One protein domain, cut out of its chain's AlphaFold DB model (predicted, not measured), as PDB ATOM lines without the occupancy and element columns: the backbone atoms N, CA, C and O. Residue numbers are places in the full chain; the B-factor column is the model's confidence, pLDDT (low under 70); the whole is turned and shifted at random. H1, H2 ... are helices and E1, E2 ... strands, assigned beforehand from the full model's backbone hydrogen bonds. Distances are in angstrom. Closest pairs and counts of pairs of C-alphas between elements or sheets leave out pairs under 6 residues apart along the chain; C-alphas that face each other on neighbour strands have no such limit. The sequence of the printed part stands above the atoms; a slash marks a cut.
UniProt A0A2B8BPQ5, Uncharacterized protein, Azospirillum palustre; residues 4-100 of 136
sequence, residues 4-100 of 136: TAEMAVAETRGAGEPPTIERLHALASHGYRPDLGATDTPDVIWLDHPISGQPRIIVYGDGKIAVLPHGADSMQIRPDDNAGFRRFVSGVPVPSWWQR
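This is residues 4 to 100 of the 136 residues of an uncharacterized protein of Azospirillum palustre (UniProt A0A2B8BPQ5). A twisted sheet of five short strands is covered on one face by two helices side by side, H2 and H3, and residues 4 to 16, with H1 in them, stick out from this body as a free arm. The sheet is a meander, each strand the antiparallel neighbour of the one before, in the order E1 E2 E3 E4 E5; with H2 and H3 on one face it makes two layers. The printed part has 97 residues, with four named helices and five named strands in the order H1 H2 E1 E2 E3 E4 E5 H3 H4, and its class is mixed, helices and strands. It is only just loose, close to compact, with a radius of gyration of the C-alphas of 15.4 A, and elongated, spanning 53 by 30 by 30 A, with the arm making the length.

Begin at H1, residues 4 to 11, which touches no helix and is not on the sheet. Go on to H2, residues 20 to 29, which is on the sheet at a height of 9.5 A. It lies over E2, residues 44 to 48, and E3, residues 56 to 60, and runs along the strands, at 13 degrees to E2 on the local plane; its closest C-alphas to E3 are those of Thr 20 and Val 59, 7.5 A apart. Next look at E1, residues 33 to 35: it forms a hairpin with E2, with N 35 and O 46 at 2.8 A. In the hairpin of E2 and E3, N 47 and O 57 are 2.8 A apart. E4, residues 65 to 68, forms a hairpin with E3, with N 58 and O 66 at 2.8 A. E5, residues 75 to 77, forms one with E4, with N 67 and O 75 at 2.8 A. H3, residues 82 to 91, is on the sheet; its closest C-alphas to E5 are those of Phe 85 and Ile 77, 6.5 A apart. H2 and H3 only just touch, with 3 pairs of C-alphas within 8 A, Leu 27 and Val 89 closest at 7.0 A; they run the same way at a shallow tilt of 12 degrees. H4, residues 97 to 100, is apart from H3 and not on the sheet. In H2 and H3 every O i to N i+4 pair is within hydrogen-bond range, in H1 2 of 4, and H4 is too short for such a pair.

Find C-alpha 4 at (22.327, 29.432, -33.992), where H1 begins; it is 10.9 A long. H2 starts at C-alpha 20, (-3.974, 41.826, -36.070), and is 14.0 A long. E2 measures 13.0 A, E3 13.3 A and H3 14.4 A. H4 ends at C-alpha 100, (-24.812, 35.862, -28.818).

The C-alphas of Thr 4 and Gly 71, the two farthest apart, are 53.3 A from each other. Without residues 4 to 16, the body spans 34 by 31 by 27 A. The printed part has no cut, and no link is long. Look for pLDDT under 70 at residues 4 to 19, 36 to 42, 70 to 72 and 98 to 100; the mean of the printed part is 74.4.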
ATOM      1  N   THR A   4      22.952  28.960 -32.742       55.78
ATOM      2  CA  THR A   4      22.327  29.432 -33.992       55.78
ATOM      3  C   THR A   4      20.826  29.123 -34.072       55.78
ATOM      4  O   THR A   4      20.086  29.863 -34.709       55.78
ATOM      5  N   ALA A   5      20.349  28.070 -33.396       52.59
ATOM      6  CA  ALA A   5      18.931  27.694 -33.414       52.59
ATOM      7  C   ALA A   5      18.072  28.530 -32.445       52.59
ATOM      8  O   ALA A   5      16.933  28.851 -32.768       52.59
ATOM      9  N   GLU A   6      18.619  28.949 -31.298       47.59
ATOM     10  CA  GLU A   6      17.901  29.837 -30.368       47.59
ATOM     11  C   GLU A   6      17.786  31.277 -30.889       47.59
ATOM     12  O   GLU A   6      16.793  31.944 -30.605       47.59
ATOM     13  N   MET A   7      18.729  31.746 -31.718       45.28
ATOM     14  CA  MET A   7      18.618  33.075 -32.334       45.28
ATOM     15  C   MET A   7      17.515  33.148 -33.400       45.28
ATOM     16  O   MET A   7      16.819  34.154 -33.460       45.28
ATOM     17  N   ALA A   8      17.262  32.080 -34.165       47.28
ATOM     18  CA  ALA A   8      16.181  32.071 -35.161       47.28
ATOM     19  C   ALA A   8      14.771  32.100 -34.527       47.28
ATOM     20  O   ALA A   8      13.828  32.651 -35.099       47.28
ATOM     21  N   VAL A   9      14.623  31.543 -33.320       46.59
ATOM     22  CA  VAL A   9      13.358  31.581 -32.560       46.59
ATOM     23  C   VAL A   9      13.195  32.904 -31.798       46.59
ATOM     24  O   VAL A   9      12.074  33.351 -31.561       46.59
ATOM     25  N   ALA A  10      14.294  33.576 -31.444       42.59
ATOM     26  CA  ALA A  10      14.249  34.913 -30.853       42.59
ATOM     27  C   ALA A  10      13.992  36.018 -31.897       42.59
ATOM     28  O   ALA A  10      13.311  36.997 -31.594       42.59
ATOM     29  N   GLU A  11      14.462  35.855 -33.136       41.59
ATOM     30  CA  GLU A  11      14.304  36.857 -34.203       41.59
ATOM     31  C   GLU A  11      12.879  36.914 -34.784       41.59
ATOM     32  O   GLU A  11      12.451  37.949 -35.287       41.59
ATOM     33  N   THR A  12      12.075  35.865 -34.595       45.56
ATOM     34  CA  THR A  12      10.625  35.891 -34.879       45.56
ATOM     35  C   THR A  12       9.786  36.528 -33.766       45.56
ATOM     36  O   THR A  12       8.613  36.810 -33.983       45.56
ATOM     37  N   ARG A  13      10.372  36.819 -32.593       41.28
ATOM     38  CA  ARG A  13       9.716  37.567 -31.500       41.28
ATOM     39  C   ARG A  13      10.025  39.071 -31.508       41.28
ATOM     40  O   ARG A  13       9.423  39.804 -30.731       41.28
ATOM     41  N   GLY A  14      10.958  39.527 -32.350       39.22
ATOM     42  CA  GLY A  14      11.427  40.921 -32.415       39.22
ATOM     43  C   GLY A  14      10.945  41.733 -33.624       39.22
ATOM     44  O   GLY A  14      11.175  42.939 -33.671       39.22
ATOM     45  N   ALA A  15      10.268  41.109 -34.589       42.84
ATOM     46  CA  ALA A  15       9.573  41.809 -35.665       42.84
ATOM     47  C   ALA A  15       8.135  42.064 -35.200       42.84
ATOM     48  O   ALA A  15       7.413  41.104 -34.951       42.84
ATOM     49  N   GLY A  16       7.771  43.339 -35.016       45.12
ATOM     50  CA  GLY A  16       6.523  43.790 -34.397       45.12
ATOM     51  C   GLY A  16       5.339  42.863 -34.658       45.12
ATOM     52  O   GLY A  16       4.921  42.713 -35.806       45.12
ATOM     53  N   GLU A  17       4.830  42.243 -33.587       47.72
ATOM     54  CA  GLU A  17       3.585  41.478 -33.622       47.72
ATOM     55  C   GLU A  17       2.559  42.316 -34.384       47.72
ATOM     56  O   GLU A  17       2.276  43.449 -33.976       47.72
ATOM     57  N   PRO A  18       2.055  41.831 -35.531       54.38
ATOM     58  CA  PRO A  18       1.128  42.627 -36.295       54.38
ATOM     59  C   PRO A  18      -0.083  42.859 -35.380       54.38
ATOM     60  O   PRO A  18      -0.573  41.905 -34.758       54.38
ATOM     61  N   PRO A  19      -0.589  44.101 -35.267       64.50
ATOM     62  CA  PRO A  19      -1.689  44.450 -34.362       64.50
ATOM     63  C   PRO A  19      -2.983  43.673 -34.668       64.50
ATOM     64  O   PRO A  19      -3.997  43.849 -34.002       64.50
ATOM     65  N   THR A  20      -2.962  42.796 -35.672       72.44
ATOM     66  CA  THR A  20      -3.974  41.826 -36.070       72.44
ATOM     67  C   THR A  20      -4.538  41.027 -34.904       72.44
ATOM     68  O   THR A  20      -5.757  40.966 -34.795       72.44
ATOM     69  N   ILE A  21      -3.716  40.446 -34.016       77.81
ATOM     70  CA  ILE A  21      -4.238  39.618 -32.907       77.81
ATOM     71  C   ILE A  21      -4.990  40.481 -31.892       77.81
ATOM     72  O   ILE A  21      -6.111  40.147 -31.508       77.81
ATOM     73  N   GLU A  22      -4.421  41.621 -31.494       81.38
ATOM     74  CA  GLU A  22      -5.068  42.548 -30.560       81.38
ATOM     75  C   GLU A  22      -6.368  43.115 -31.136       81.38
ATOM     76  O   GLU A  22      -7.394  43.181 -30.451       81.38
ATOM     77  N   ARG A  23      -6.354  43.484 -32.418       81.81
ATOM     78  CA  ARG A  23      -7.528  43.990 -33.132       81.81
ATOM     79  C   ARG A  23      -8.590  42.913 -33.295       81.81
ATOM     80  O   ARG A  23      -9.764  43.188 -33.063       81.81
ATOM     81  N   LEU A  24      -8.195  41.687 -33.627       83.50
ATOM     82  CA  LEU A  24      -9.103  40.548 -33.717       83.50
ATOM     83  C   LEU A  24      -9.742  40.261 -32.356       83.50
ATOM     84  O   LEU A  24     -10.956  40.094 -32.276       83.50
ATOM     85  N   HIS A  25      -8.952  40.285 -31.282       84.88
ATOM     86  CA  HIS A  25      -9.452  40.128 -29.920       84.88
ATOM     87  C   HIS A  25     -10.427  41.255 -29.531       84.88
ATOM     88  O   HIS A  25     -11.484  40.995 -28.951       84.88
ATOM     89  N   ALA A  26     -10.126  42.506 -29.892       86.06
ATOM     90  CA  ALA A  26     -11.020  43.640 -29.659       86.06
ATOM     91  C   ALA A  26     -12.330  43.539 -30.463       86.06
ATOM     92  O   ALA A  26     -13.391  43.873 -29.942       86.06
ATOM     93  N   LEU A  27     -12.293  43.038 -31.698       87.06
ATOM     94  CA  LEU A  27     -13.499  42.791 -32.492       87.06
ATOM     95  C   LEU A  27     -14.321  41.632 -31.913       87.06
ATOM     96  O   LEU A  27     -15.540  41.747 -31.768       87.06
ATOM     97  N   ALA A  28     -13.661  40.546 -31.509       85.88
ATOM     98  CA  ALA A  28     -14.307  39.392 -30.893       85.88
ATOM     99  C   ALA A  28     -15.000  39.751 -29.568       85.88
ATOM    100  O   ALA A  28     -16.106  39.275 -29.298       85.88
ATOM    101  N   SER A  29     -14.409  40.638 -28.758       85.44
ATOM    102  CA  SER A  29     -15.036  41.119 -27.518       85.44
ATOM    103  C   SER A  29     -16.288  41.969 -27.770       85.44
ATOM    104  O   SER A  29     -17.213  41.952 -26.955       85.44
ATOM    105  N   HIS A  30     -16.371  42.620 -28.933       86.38
ATOM    106  CA  HIS A  30     -17.568  43.318 -29.410       86.38
ATOM    107  C   HIS A  30     -18.536  42.387 -30.148       86.38
ATOM    108  O   HIS A  30     -19.546  42.838 -30.667       86.38
ATOM    109  N   GLY A  31     -18.281  41.077 -30.139       84.25
ATOM    110  CA  GLY A  31     -19.212  40.061 -30.610       84.25
ATOM    111  C   GLY A  31     -19.103  39.704 -32.084       84.25
ATOM    112  O   GLY A  31     -19.919  38.906 -32.546       84.25
ATOM    113  N   TYR A  32     -18.101  40.222 -32.796       87.56
ATOM    114  CA  TYR A  32     -17.759  39.715 -34.119       87.56
ATOM    115  C   TYR A  32     -17.302  38.258 -34.040       87.56
ATOM    116  O   TYR A  32     -16.550  37.874 -33.141       87.56
ATOM    117  N   ARG A  33     -17.756  37.440 -34.987       85.56
ATOM    118  CA  ARG A  33     -17.443  36.013 -35.059       85.56
ATOM    119  C   ARG A  33     -16.811  35.666 -36.396       85.56
ATOM    120  O   ARG A  33     -17.305  36.154 -37.408       85.56
ATOM    121  N   PRO A  34     -15.766  34.822 -36.408       82.81
ATOM    122  CA  PRO A  34     -15.188  34.345 -37.650       82.81
ATOM    123  C   PRO A  34     -16.210  33.498 -38.406       82.81
ATOM    124  O   PRO A  34     -16.697  32.496 -37.879       82.81
ATOM    125  N   ASP A  35     -16.525  33.904 -39.631       79.25
ATOM    126  CA  ASP A  35     -17.229  33.062 -40.590       79.25
ATOM    127  C   ASP A  35     -16.201  32.166 -41.283       79.25
ATOM    128  O   ASP A  35     -15.475  32.583 -42.185       79.25
ATOM    129  N   LEU A  36     -16.117  30.926 -40.804       68.12
ATOM    130  CA  LEU A  36     -15.210  29.900 -41.322       68.12
ATOM    131  C   LEU A  36     -15.762  29.204 -42.581       68.12
ATOM    132  O   LEU A  36     -15.106  28.310 -43.115       68.12
ATOM    133  N   GLY A  37     -16.971  29.566 -43.030       61.22
ATOM    134  CA  GLY A  37     -17.599  29.016 -44.232       61.22
ATOM    135  C   GLY A  37     -17.234  29.762 -45.518       61.22
ATOM    136  O   GLY A  37     -17.305  29.177 -46.597       61.22
ATOM    137  N   ALA A  38     -16.817  31.026 -45.423       58.84
ATOM    138  CA  ALA A  38     -16.511  31.898 -46.560       58.84
ATOM    139  C   ALA A  38     -15.005  31.920 -46.893       58.84
ATOM    140  O   ALA A  38     -14.360  32.967 -46.858       58.84
ATOM    141  N   THR A  39     -14.423  30.760 -47.197       55.00
ATOM    142  CA  THR A  39     -12.958  30.596 -47.301       55.00
ATOM    143  C   THR A  39     -12.482  30.402 -48.742       55.00
ATOM    144  O   THR A  39     -11.692  29.507 -49.024       55.00
ATOM    145  N   ASP A  40     -12.945  31.240 -49.673       58.41
ATOM    146  CA  ASP A  40     -12.442  31.228 -51.060       58.41
ATOM    147  C   ASP A  40     -11.174  32.082 -51.244       58.41
ATOM    148  O   ASP A  40     -10.559  32.076 -52.308       58.41
ATOM    149  N   THR A  41     -10.758  32.837 -50.222       63.09
ATOM    150  CA  THR A  41      -9.573  33.702 -50.290       63.09
ATOM    151  C   THR A  41      -8.566  33.307 -49.203       63.09
ATOM    152  O   THR A  41      -8.916  33.342 -48.023       63.09
ATOM    153  N   PRO A  42      -7.329  32.916 -49.562       64.19
ATOM    154  CA  PRO A  42      -6.277  32.684 -48.578       64.19
ATOM    155  C   PRO A  42      -5.919  33.997 -47.853       64.19
ATOM    156  O   PRO A  42      -6.003  35.076 -48.438       64.19
ATOM    157  N   ASP A  43      -5.532  33.897 -46.580       73.44
ATOM    158  CA  ASP A  43      -5.078  35.003 -45.712       73.44
ATOM    159  C   ASP A  43      -6.107  36.084 -45.333       73.44
ATOM    160  O   ASP A  43      -5.735  37.196 -44.933       73.44
ATOM    161  N   VAL A  44      -7.405  35.762 -45.377       80.25
ATOM    162  CA  VAL A  44      -8.459  36.635 -44.838       80.25
ATOM    163  C   VAL A  44      -9.366  35.913 -43.853       80.25
ATOM    164  O   VAL A  44      -9.728  34.753 -44.037       80.25
ATOM    165  N   ILE A  45      -9.765  36.631 -42.806       82.56
ATOM    166  CA  ILE A  45     -10.768  36.189 -41.841       82.56
ATOM    167  C   ILE A  45     -11.986  37.088 -42.002       82.56
ATOM    168  O   ILE A  45     -11.932  38.290 -41.725       82.56
ATOM    169  N   TRP A  46     -13.090  36.493 -42.441       86.00
ATOM    170  CA  TRP A  46     -14.388  37.151 -42.460       86.00
ATOM    171  C   TRP A  46     -14.966  37.160 -41.054       86.00
ATOM    172  O   TRP A  46     -14.945  36.151 -40.357       86.00
ATOM    173  N   LEU A  47     -15.468  38.310 -40.631       87.75
ATOM    174  CA  LEU A  47     -16.048  38.537 -39.323       87.75
ATOM    175  C   LEU A  47     -17.462  39.080 -39.487       87.75
ATOM    176  O   LEU A  47     -17.663  40.170 -40.030       87.75
ATOM    177  N   ASP A  48     -18.426  38.346 -38.945       86.56
ATOM    178  CA  ASP A  48     -19.831  38.730 -38.936       86.56
ATOM    179  C   ASP A  48     -20.292  39.128 -37.541       86.56
ATOM    180  O   ASP A  48     -19.826  38.607 -36.525       86.56
ATOM    181  N   HIS A  49     -21.227  40.072 -37.498       85.00
ATOM    182  CA  HIS A  49     -21.803  40.553 -36.255       85.00
ATOM    183  C   HIS A  49     -23.219  39.986 -36.062       85.00
ATOM    184  O   HIS A  49     -24.026  40.030 -36.990       85.00
ATOM    185  N   PRO A  50     -23.584  39.501 -34.858       79.44
ATOM    186  CA  PRO A  50     -24.886  38.869 -34.609       79.44
ATOM    187  C   PRO A  50     -26.073  39.847 -34.630       79.44
ATOM    188  O   PRO A  50     -27.229  39.426 -34.652       79.44
ATOM    189  N   ILE A  51     -25.814  41.156 -34.565       81.81
ATOM    190  CA  ILE A  51     -26.845  42.198 -34.674       81.81
ATOM    191  C   ILE A  51     -26.999  42.597 -36.141       81.81
ATOM    192  O   ILE A  51     -26.041  43.054 -36.760       81.81
ATOM    193  N   SER A  52     -28.222  42.473 -36.661       77.69
ATOM    194  CA  SER A  52     -28.582  42.905 -38.016       77.69
ATOM    195  C   SER A  52     -28.281  44.394 -38.235       77.69
ATOM    196  O   SER A  52     -28.483  45.215 -37.340       77.69
ATOM    197  N   GLY A  53     -27.789  44.735 -39.428       76.06
ATOM    198  CA  GLY A  53     -27.428  46.105 -39.808       76.06
ATOM    199  C   GLY A  53     -26.013  46.532 -39.408       76.06
ATOM    200  O   GLY A  53     -25.591  47.625 -39.778       76.06
ATOM    201  N   GLN A  54     -25.260  45.689 -38.695       85.38
ATOM    202  CA  GLN A  54     -23.839  45.932 -38.449       85.38
ATOM    203  C   GLN A  54     -22.992  45.560 -39.676       85.38
ATOM    204  O   GLN A  54     -23.348  44.636 -40.415       85.38
ATOM    205  N   PRO A  55     -21.884  46.282 -39.924       85.69
ATOM    206  CA  PRO A  55     -21.043  46.029 -41.080       85.69
ATOM    207  C   PRO A  55     -20.299  44.705 -40.919       85.69
ATOM    208  O   PRO A  55     -19.840  44.373 -39.821       85.69
ATOM    209  N   ARG A  56     -20.138  43.992 -42.034       86.69
ATOM    210  CA  ARG A  56     -19.262  42.822 -42.121       86.69
ATOM    211  C   ARG A  56     -17.816  43.295 -42.135       86.69
ATOM    212  O   ARG A  56     -17.516  44.329 -42.729       86.69
ATOM    213  N   ILE A  57     -16.921  42.569 -41.484       88.75
ATOM    214  CA  ILE A  57     -15.510  42.945 -41.409       88.75
ATOM    215  C   ILE A  57     -14.653  41.866 -42.060       88.75
ATOM    216  O   ILE A  57     -14.933  40.681 -41.935       88.75
ATOM    217  N   ILE A  58     -13.591  42.281 -42.738       87.69
ATOM    218  CA  ILE A  58     -12.536  41.403 -43.236       87.69
ATOM    219  C   ILE A  58     -11.246  41.806 -42.539       87.69
ATOM    220  O   ILE A  58     -10.848  42.973 -42.600       87.69
ATOM    221  N   VAL A  59     -10.597  40.850 -41.886       86.62
ATOM    222  CA  VAL A  59      -9.260  41.022 -41.315       86.62
ATOM    223  C   VAL A  59      -8.270  40.304 -42.212       86.62
ATOM    224  O   VAL A  59      -8.409  39.109 -42.459       86.62
ATOM    225  N   TYR A  60      -7.283  41.040 -42.703       84.44
ATOM    226  CA  TYR A  60      -6.203  40.509 -43.526       84.44
ATOM    227  C   TYR A  60      -5.020  40.094 -42.640       84.44
ATOM    228  O   TYR A  60      -4.811  40.667 -41.565       84.44
ATOM    229  N   GLY A  61      -4.220  39.124 -43.095       75.19
ATOM    230  CA  GLY A  61      -3.017  38.670 -42.379       75.19
ATOM    231  C   GLY A  61      -1.987  39.776 -42.093       75.19
ATOM    232  O   GLY A  61      -1.258  39.696 -41.107       75.19
ATOM    233  N   ASP A  62      -1.986  40.849 -42.890       76.31
ATOM    234  CA  ASP A  62      -1.138  42.040 -42.728       76.31
ATOM    235  C   ASP A  62      -1.647  43.041 -41.662       76.31
ATOM    236  O   ASP A  62      -1.029  44.083 -41.438       76.31
ATOM    237  N   GLY A  63      -2.774  42.754 -41.000       73.88
ATOM    238  CA  GLY A  63      -3.375  43.611 -39.970       73.88
ATOM    239  C   GLY A  63      -4.275  44.725 -40.501       73.88
ATOM    240  O   GLY A  63      -4.774  45.554 -39.721       73.88
ATOM    241  N   LYS A  64      -4.519  44.749 -41.814       82.94
ATOM    242  CA  LYS A  64      -5.513  45.619 -42.437       82.94
ATOM    243  C   LYS A  64      -6.917  45.118 -42.117       82.94
ATOM    244  O   LYS A  64      -7.176  43.917 -42.063       82.94
ATOM    245  N   ILE A  65      -7.841  46.054 -41.930       86.69
ATOM    246  CA  ILE A  65      -9.244  45.749 -41.652       86.69
ATOM    247  C   ILE A  65     -10.105  46.463 -42.686       86.69
ATOM    248  O   ILE A  65     -10.052  47.687 -42.797       86.69
ATOM    249  N   ALA A  66     -10.893  45.712 -43.448       87.19
ATOM    250  CA  ALA A  66     -11.916  46.276 -44.319       87.19
ATOM    251  C   ALA A  66     -13.285  46.140 -43.651       87.19
ATOM    252  O   ALA A  66     -13.697  45.051 -43.267       87.19
ATOM    253  N   VAL A  67     -13.983  47.259 -43.516       87.81
ATOM    254  CA  VAL A  67     -15.347  47.350 -43.009       87.81
ATOM    255  C   VAL A  67     -16.269  47.482 -44.216       87.81
ATOM    256  O   VAL A  67     -16.158  48.437 -44.984       87.81
ATOM    257  N   LEU A  68     -17.159  46.511 -44.395       84.12
ATOM    258  CA  LEU A  68     -18.136  46.438 -45.476       84.12
ATOM    259  C   LEU A  68     -19.529  46.771 -44.910       84.12
ATOM    260  O   LEU A  68     -20.236  45.881 -44.419       84.12
ATOM    261  N   PRO A  69     -19.935  48.054 -44.924       77.75
ATOM    262  CA  PRO A  69     -21.307  48.435 -44.617       77.75
ATOM    263  C   PRO A  69     -22.271  47.908 -45.689       77.75
ATOM    264  O   PRO A  69     -21.922  47.805 -46.864       77.75
ATOM    265  N   HIS A  70     -23.505  47.585 -45.296       65.75
ATOM    266  CA  HIS A  70     -24.543  47.172 -46.243       65.75
ATOM    267  C   HIS A  70     -24.828  48.309 -47.245       65.75
ATOM    268  O   HIS A  70     -25.452  49.305 -46.889       65.75
ATOM    269  N   GLY A  71     -24.378  48.152 -48.494       58.59
ATOM    270  CA  GLY A  71     -24.732  49.034 -49.612       58.59
ATOM    271  C   GLY A  71     -23.937  50.339 -49.749       58.59
ATOM    272  O   GLY A  71     -24.358  51.195 -50.523       58.59
ATOM    273  N   ALA A  72     -22.816  50.509 -49.042       60.44
ATOM    274  CA  ALA A  72     -21.956  51.693 -49.161       60.44
ATOM    275  C   ALA A  72     -20.483  51.322 -49.393       60.44
ATOM    276  O   ALA A  72     -20.099  50.156 -49.279       60.44
ATOM    277  N   ASP A  73     -19.666  52.328 -49.718       70.62
ATOM    278  CA  ASP A  73     -18.231  52.167 -49.946       70.62
ATOM    279  C   ASP A  73     -17.546  51.502 -48.749       70.62
ATOM    280  O   ASP A  73     -17.718  51.894 -47.591       70.62
ATOM    281  N   SER A  74     -16.738  50.483 -49.042       76.25
ATOM    282  CA  SER A  74     -15.946  49.790 -48.032       76.25
ATOM    283  C   SER A  74     -14.937  50.750 -47.399       76.25
ATOM    284  O   SER A  74     -14.115  51.345 -48.101       76.25
ATOM    285  N   MET A  75     -14.959  50.869 -46.073       84.06
ATOM    286  CA  MET A  75     -13.972  51.645 -45.326       84.06
ATOM    287  C   MET A  75     -12.779  50.748 -45.001       84.06
ATOM    288  O   MET A  75     -12.947  49.648 -44.482       84.06
ATOM    289  N   GLN A  76     -11.559  51.208 -45.279       85.75
ATOM    290  CA  GLN A  76     -10.340  50.462 -44.959       85.75
ATOM    291  C   GLN A  76      -9.586  51.137 -43.817       85.75
ATOM    292  O   GLN A  76      -9.202  52.302 -43.916       85.75
ATOM    293  N   ILE A  77      -9.335  50.382 -42.753       84.94
ATOM    294  CA  ILE A  77      -8.529  50.790 -41.606       84.94
ATOM    295  C   ILE A  77      -7.140  50.176 -41.784       84.94
ATOM    296  O   ILE A  77      -6.984  48.954 -41.893       84.94
ATOM    297  N   ARG A  78      -6.120  51.035 -41.855       85.25
ATOM    298  CA  ARG A  78      -4.727  50.615 -42.052       85.25
ATOM    299  C   ARG A  78      -4.165  49.928 -40.795       85.25
ATOM    300  O   ARG A  78      -4.624  50.232 -39.687       85.25
ATOM    301  N   PRO A  79      -3.151  49.054 -40.930       80.38
ATOM    302  CA  PRO A  79      -2.455  48.447 -39.790       80.38
ATOM    303  C   PRO A  79      -1.942  49.476 -38.770       80.38
ATOM    304  O   PRO A  79      -2.068  49.261 -37.572       80.38
ATOM    305  N   ASP A  80      -1.498  50.647 -39.230       80.94
ATOM    306  CA  ASP A  80      -0.939  51.690 -38.353       80.94
ATOM    307  C   ASP A  80      -2.000  52.633 -37.749       80.94
ATOM    308  O   ASP A  80      -1.723  53.400 -36.826       80.94
ATOM    309  N   ASP A  81      -3.247  52.583 -38.235       83.00
ATOM    310  CA  ASP A  81      -4.317  53.499 -37.817       83.00
ATOM    311  C   ASP A  81      -5.080  52.998 -36.577       83.00
ATOM    312  O   ASP A  81      -6.259  52.627 -36.612       83.00
ATOM    313  N   ASN A  82      -4.392  52.993 -35.437       82.56
ATOM    314  CA  ASN A  82      -4.978  52.588 -34.154       82.56
ATOM    315  C   ASN A  82      -6.053  53.563 -33.639       82.56
ATOM    316  O   ASN A  82      -6.910  53.185 -32.834       82.56
ATOM    317  N   ALA A  83      -6.015  54.830 -34.058       85.12
ATOM    318  CA  ALA A  83      -7.017  55.822 -33.670       85.12
ATOM    319  C   ALA A  83      -8.341  55.581 -34.411       85.12
ATOM    320  O   ALA A  83      -9.394  55.529 -33.768       85.12
ATOM    321  N   GLY A  84      -8.278  55.362 -35.728       84.56
ATOM    322  CA  GLY A  84      -9.427  54.991 -36.550       84.56
ATOM    323  C   GLY A  84     -10.048  53.673 -36.099       84.56
ATOM    324  O   GLY A  84     -11.266  53.604 -35.920       84.56
ATOM    325  N   PHE A  85      -9.218  52.670 -35.793       86.44
ATOM    326  CA  PHE A  85      -9.690  51.395 -35.250       86.44
ATOM    327  C   PHE A  85     -10.462  51.562 -33.936       86.44
ATOM    328  O   PHE A  85     -11.594  51.097 -33.821       86.44
ATOM    329  N   ARG A  86      -9.898  52.271 -32.948       86.12
ATOM    330  CA  ARG A  86     -10.576  52.480 -31.655       86.12
ATOM    331  C   ARG A  86     -11.885  53.245 -31.806       86.12
ATOM    332  O   ARG A  86     -12.868  52.890 -31.162       86.12
ATOM    333  N   ARG A  87     -11.914  54.259 -32.677       87.06
ATOM    334  CA  ARG A  87     -13.134  55.014 -32.975       87.06
ATOM    335  C   ARG A  87     -14.204  54.117 -33.591       87.06
ATOM    336  O   ARG A  87     -15.355  54.187 -33.170       87.06
ATOM    337  N   PHE A  88     -13.818  53.255 -34.529       87.00
ATOM    338  CA  PHE A  88     -14.717  52.272 -35.124       87.00
ATOM    339  C   PHE A  88     -15.277  51.314 -34.064       87.00
ATOM    340  O   PHE A  88     -16.489  51.255 -33.889       87.00
ATOM    341  N   VAL A  89     -14.406  50.645 -33.301       86.62
ATOM    342  CA  VAL A  89     -14.809  49.670 -32.273       86.62
ATOM    343  C   VAL A  89     -15.732  50.300 -31.228       86.62
ATOM    344  O   VAL A  89     -16.739  49.702 -30.870       86.62
ATOM    345  N   SER A  90     -15.459  51.539 -30.802       85.88
ATOM    346  CA  SER A  90     -16.313  52.250 -29.838       85.88
ATOM    347  C   SER A  90     -17.729  52.551 -30.345       85.88
ATOM    348  O   SER A  90     -18.627  52.786 -29.541       85.88
ATOM    349  N   GLY A  91     -17.932  52.560 -31.667       83.69
ATOM    350  CA  GLY A  91     -19.242  52.741 -32.291       83.69
ATOM    351  C   GLY A  91     -20.021  51.438 -32.482       83.69
ATOM    352  O   GLY A  91     -21.207  51.493 -32.805       83.69
ATOM    353  N   VAL A  92     -19.384  50.278 -32.288       84.88
ATOM    354  CA  VAL A  92     -20.033  48.974 -32.447       84.88
ATOM    355  C   VAL A  92     -20.801  48.629 -31.165       84.88
ATOM    356  O   VAL A  92     -20.211  48.581 -30.083       84.88
ATOM    357  N   PRO A  93     -22.113  48.352 -31.245       82.44
ATOM    358  CA  PRO A  93     -22.892  47.950 -30.086       82.44
ATOM    359  C   PRO A  93     -22.493  46.548 -29.619       82.44
ATOM    360  O   PRO A  93     -22.561  45.585 -30.378       82.44
ATOM    361  N   VAL A  94     -22.155  46.417 -28.336       83.31
ATOM    362  CA  VAL A  94     -21.829  45.118 -27.737       83.31
ATOM    363  C   VAL A  94     -23.096  44.259 -27.651       83.31
ATOM    364  O   VAL A  94     -24.081  44.681 -27.034       83.31
ATOM    365  N   PRO A  95     -23.104  43.036 -28.212       78.94
ATOM    366  CA  PRO A  95     -24.280  42.194 -28.170       78.94
ATOM    367  C   PRO A  95     -24.562  41.708 -26.755       78.94
ATOM    368  O   PRO A  95     -23.695  41.189 -26.031       78.94
ATOM    369  N   SER A  96     -25.837  41.810 -26.397       80.38
ATOM    370  CA  SER A  96     -26.362  41.215 -25.176       80.38
ATOM    371  C   SER A  96     -26.132  39.698 -25.174       80.38
ATOM    372  O   SER A  96     -26.071  39.046 -26.221       80.38
ATOM    373  N   TRP A  97     -26.026  39.114 -23.981       72.25
ATOM    374  CA  TRP A  97     -25.939  37.664 -23.775       72.25
ATOM    375  C   TRP A  97     -26.990  36.862 -24.569       72.25
ATOM    376  O   TRP A  97     -26.659  35.836 -25.156       72.25
ATOM    377  N   TRP A  98     -28.213  37.387 -24.701       68.44
ATOM    378  CA  TRP A  98     -29.283  36.800 -25.517       68.44
ATOM    379  C   TRP A  98     -29.013  36.814 -27.026       68.44
ATOM    380  O   TRP A  98     -29.413  35.885 -27.729       68.44
ATOM    381  N   GLN A  99     -28.343  37.842 -27.553       69.50
ATOM    382  CA  GLN A  99     -28.036  37.972 -28.984       69.50
ATOM    383  C   GLN A  99     -26.868  37.085 -29.419       69.50
ATOM    384  O   GLN A  99     -26.863  36.606 -30.549       69.50
ATOM    385  N   ARG A 100     -25.927  36.778 -28.519       69.25
ATOM    386  CA  ARG A 100     -24.812  35.862 -28.818       69.25
ATOM    387  C   ARG A 100     -25.269  34.423 -29.095       69.25
ATOM    388  O   ARG A 100     -24.576  33.699 -29.801       69.25
TER     389      ARG A 100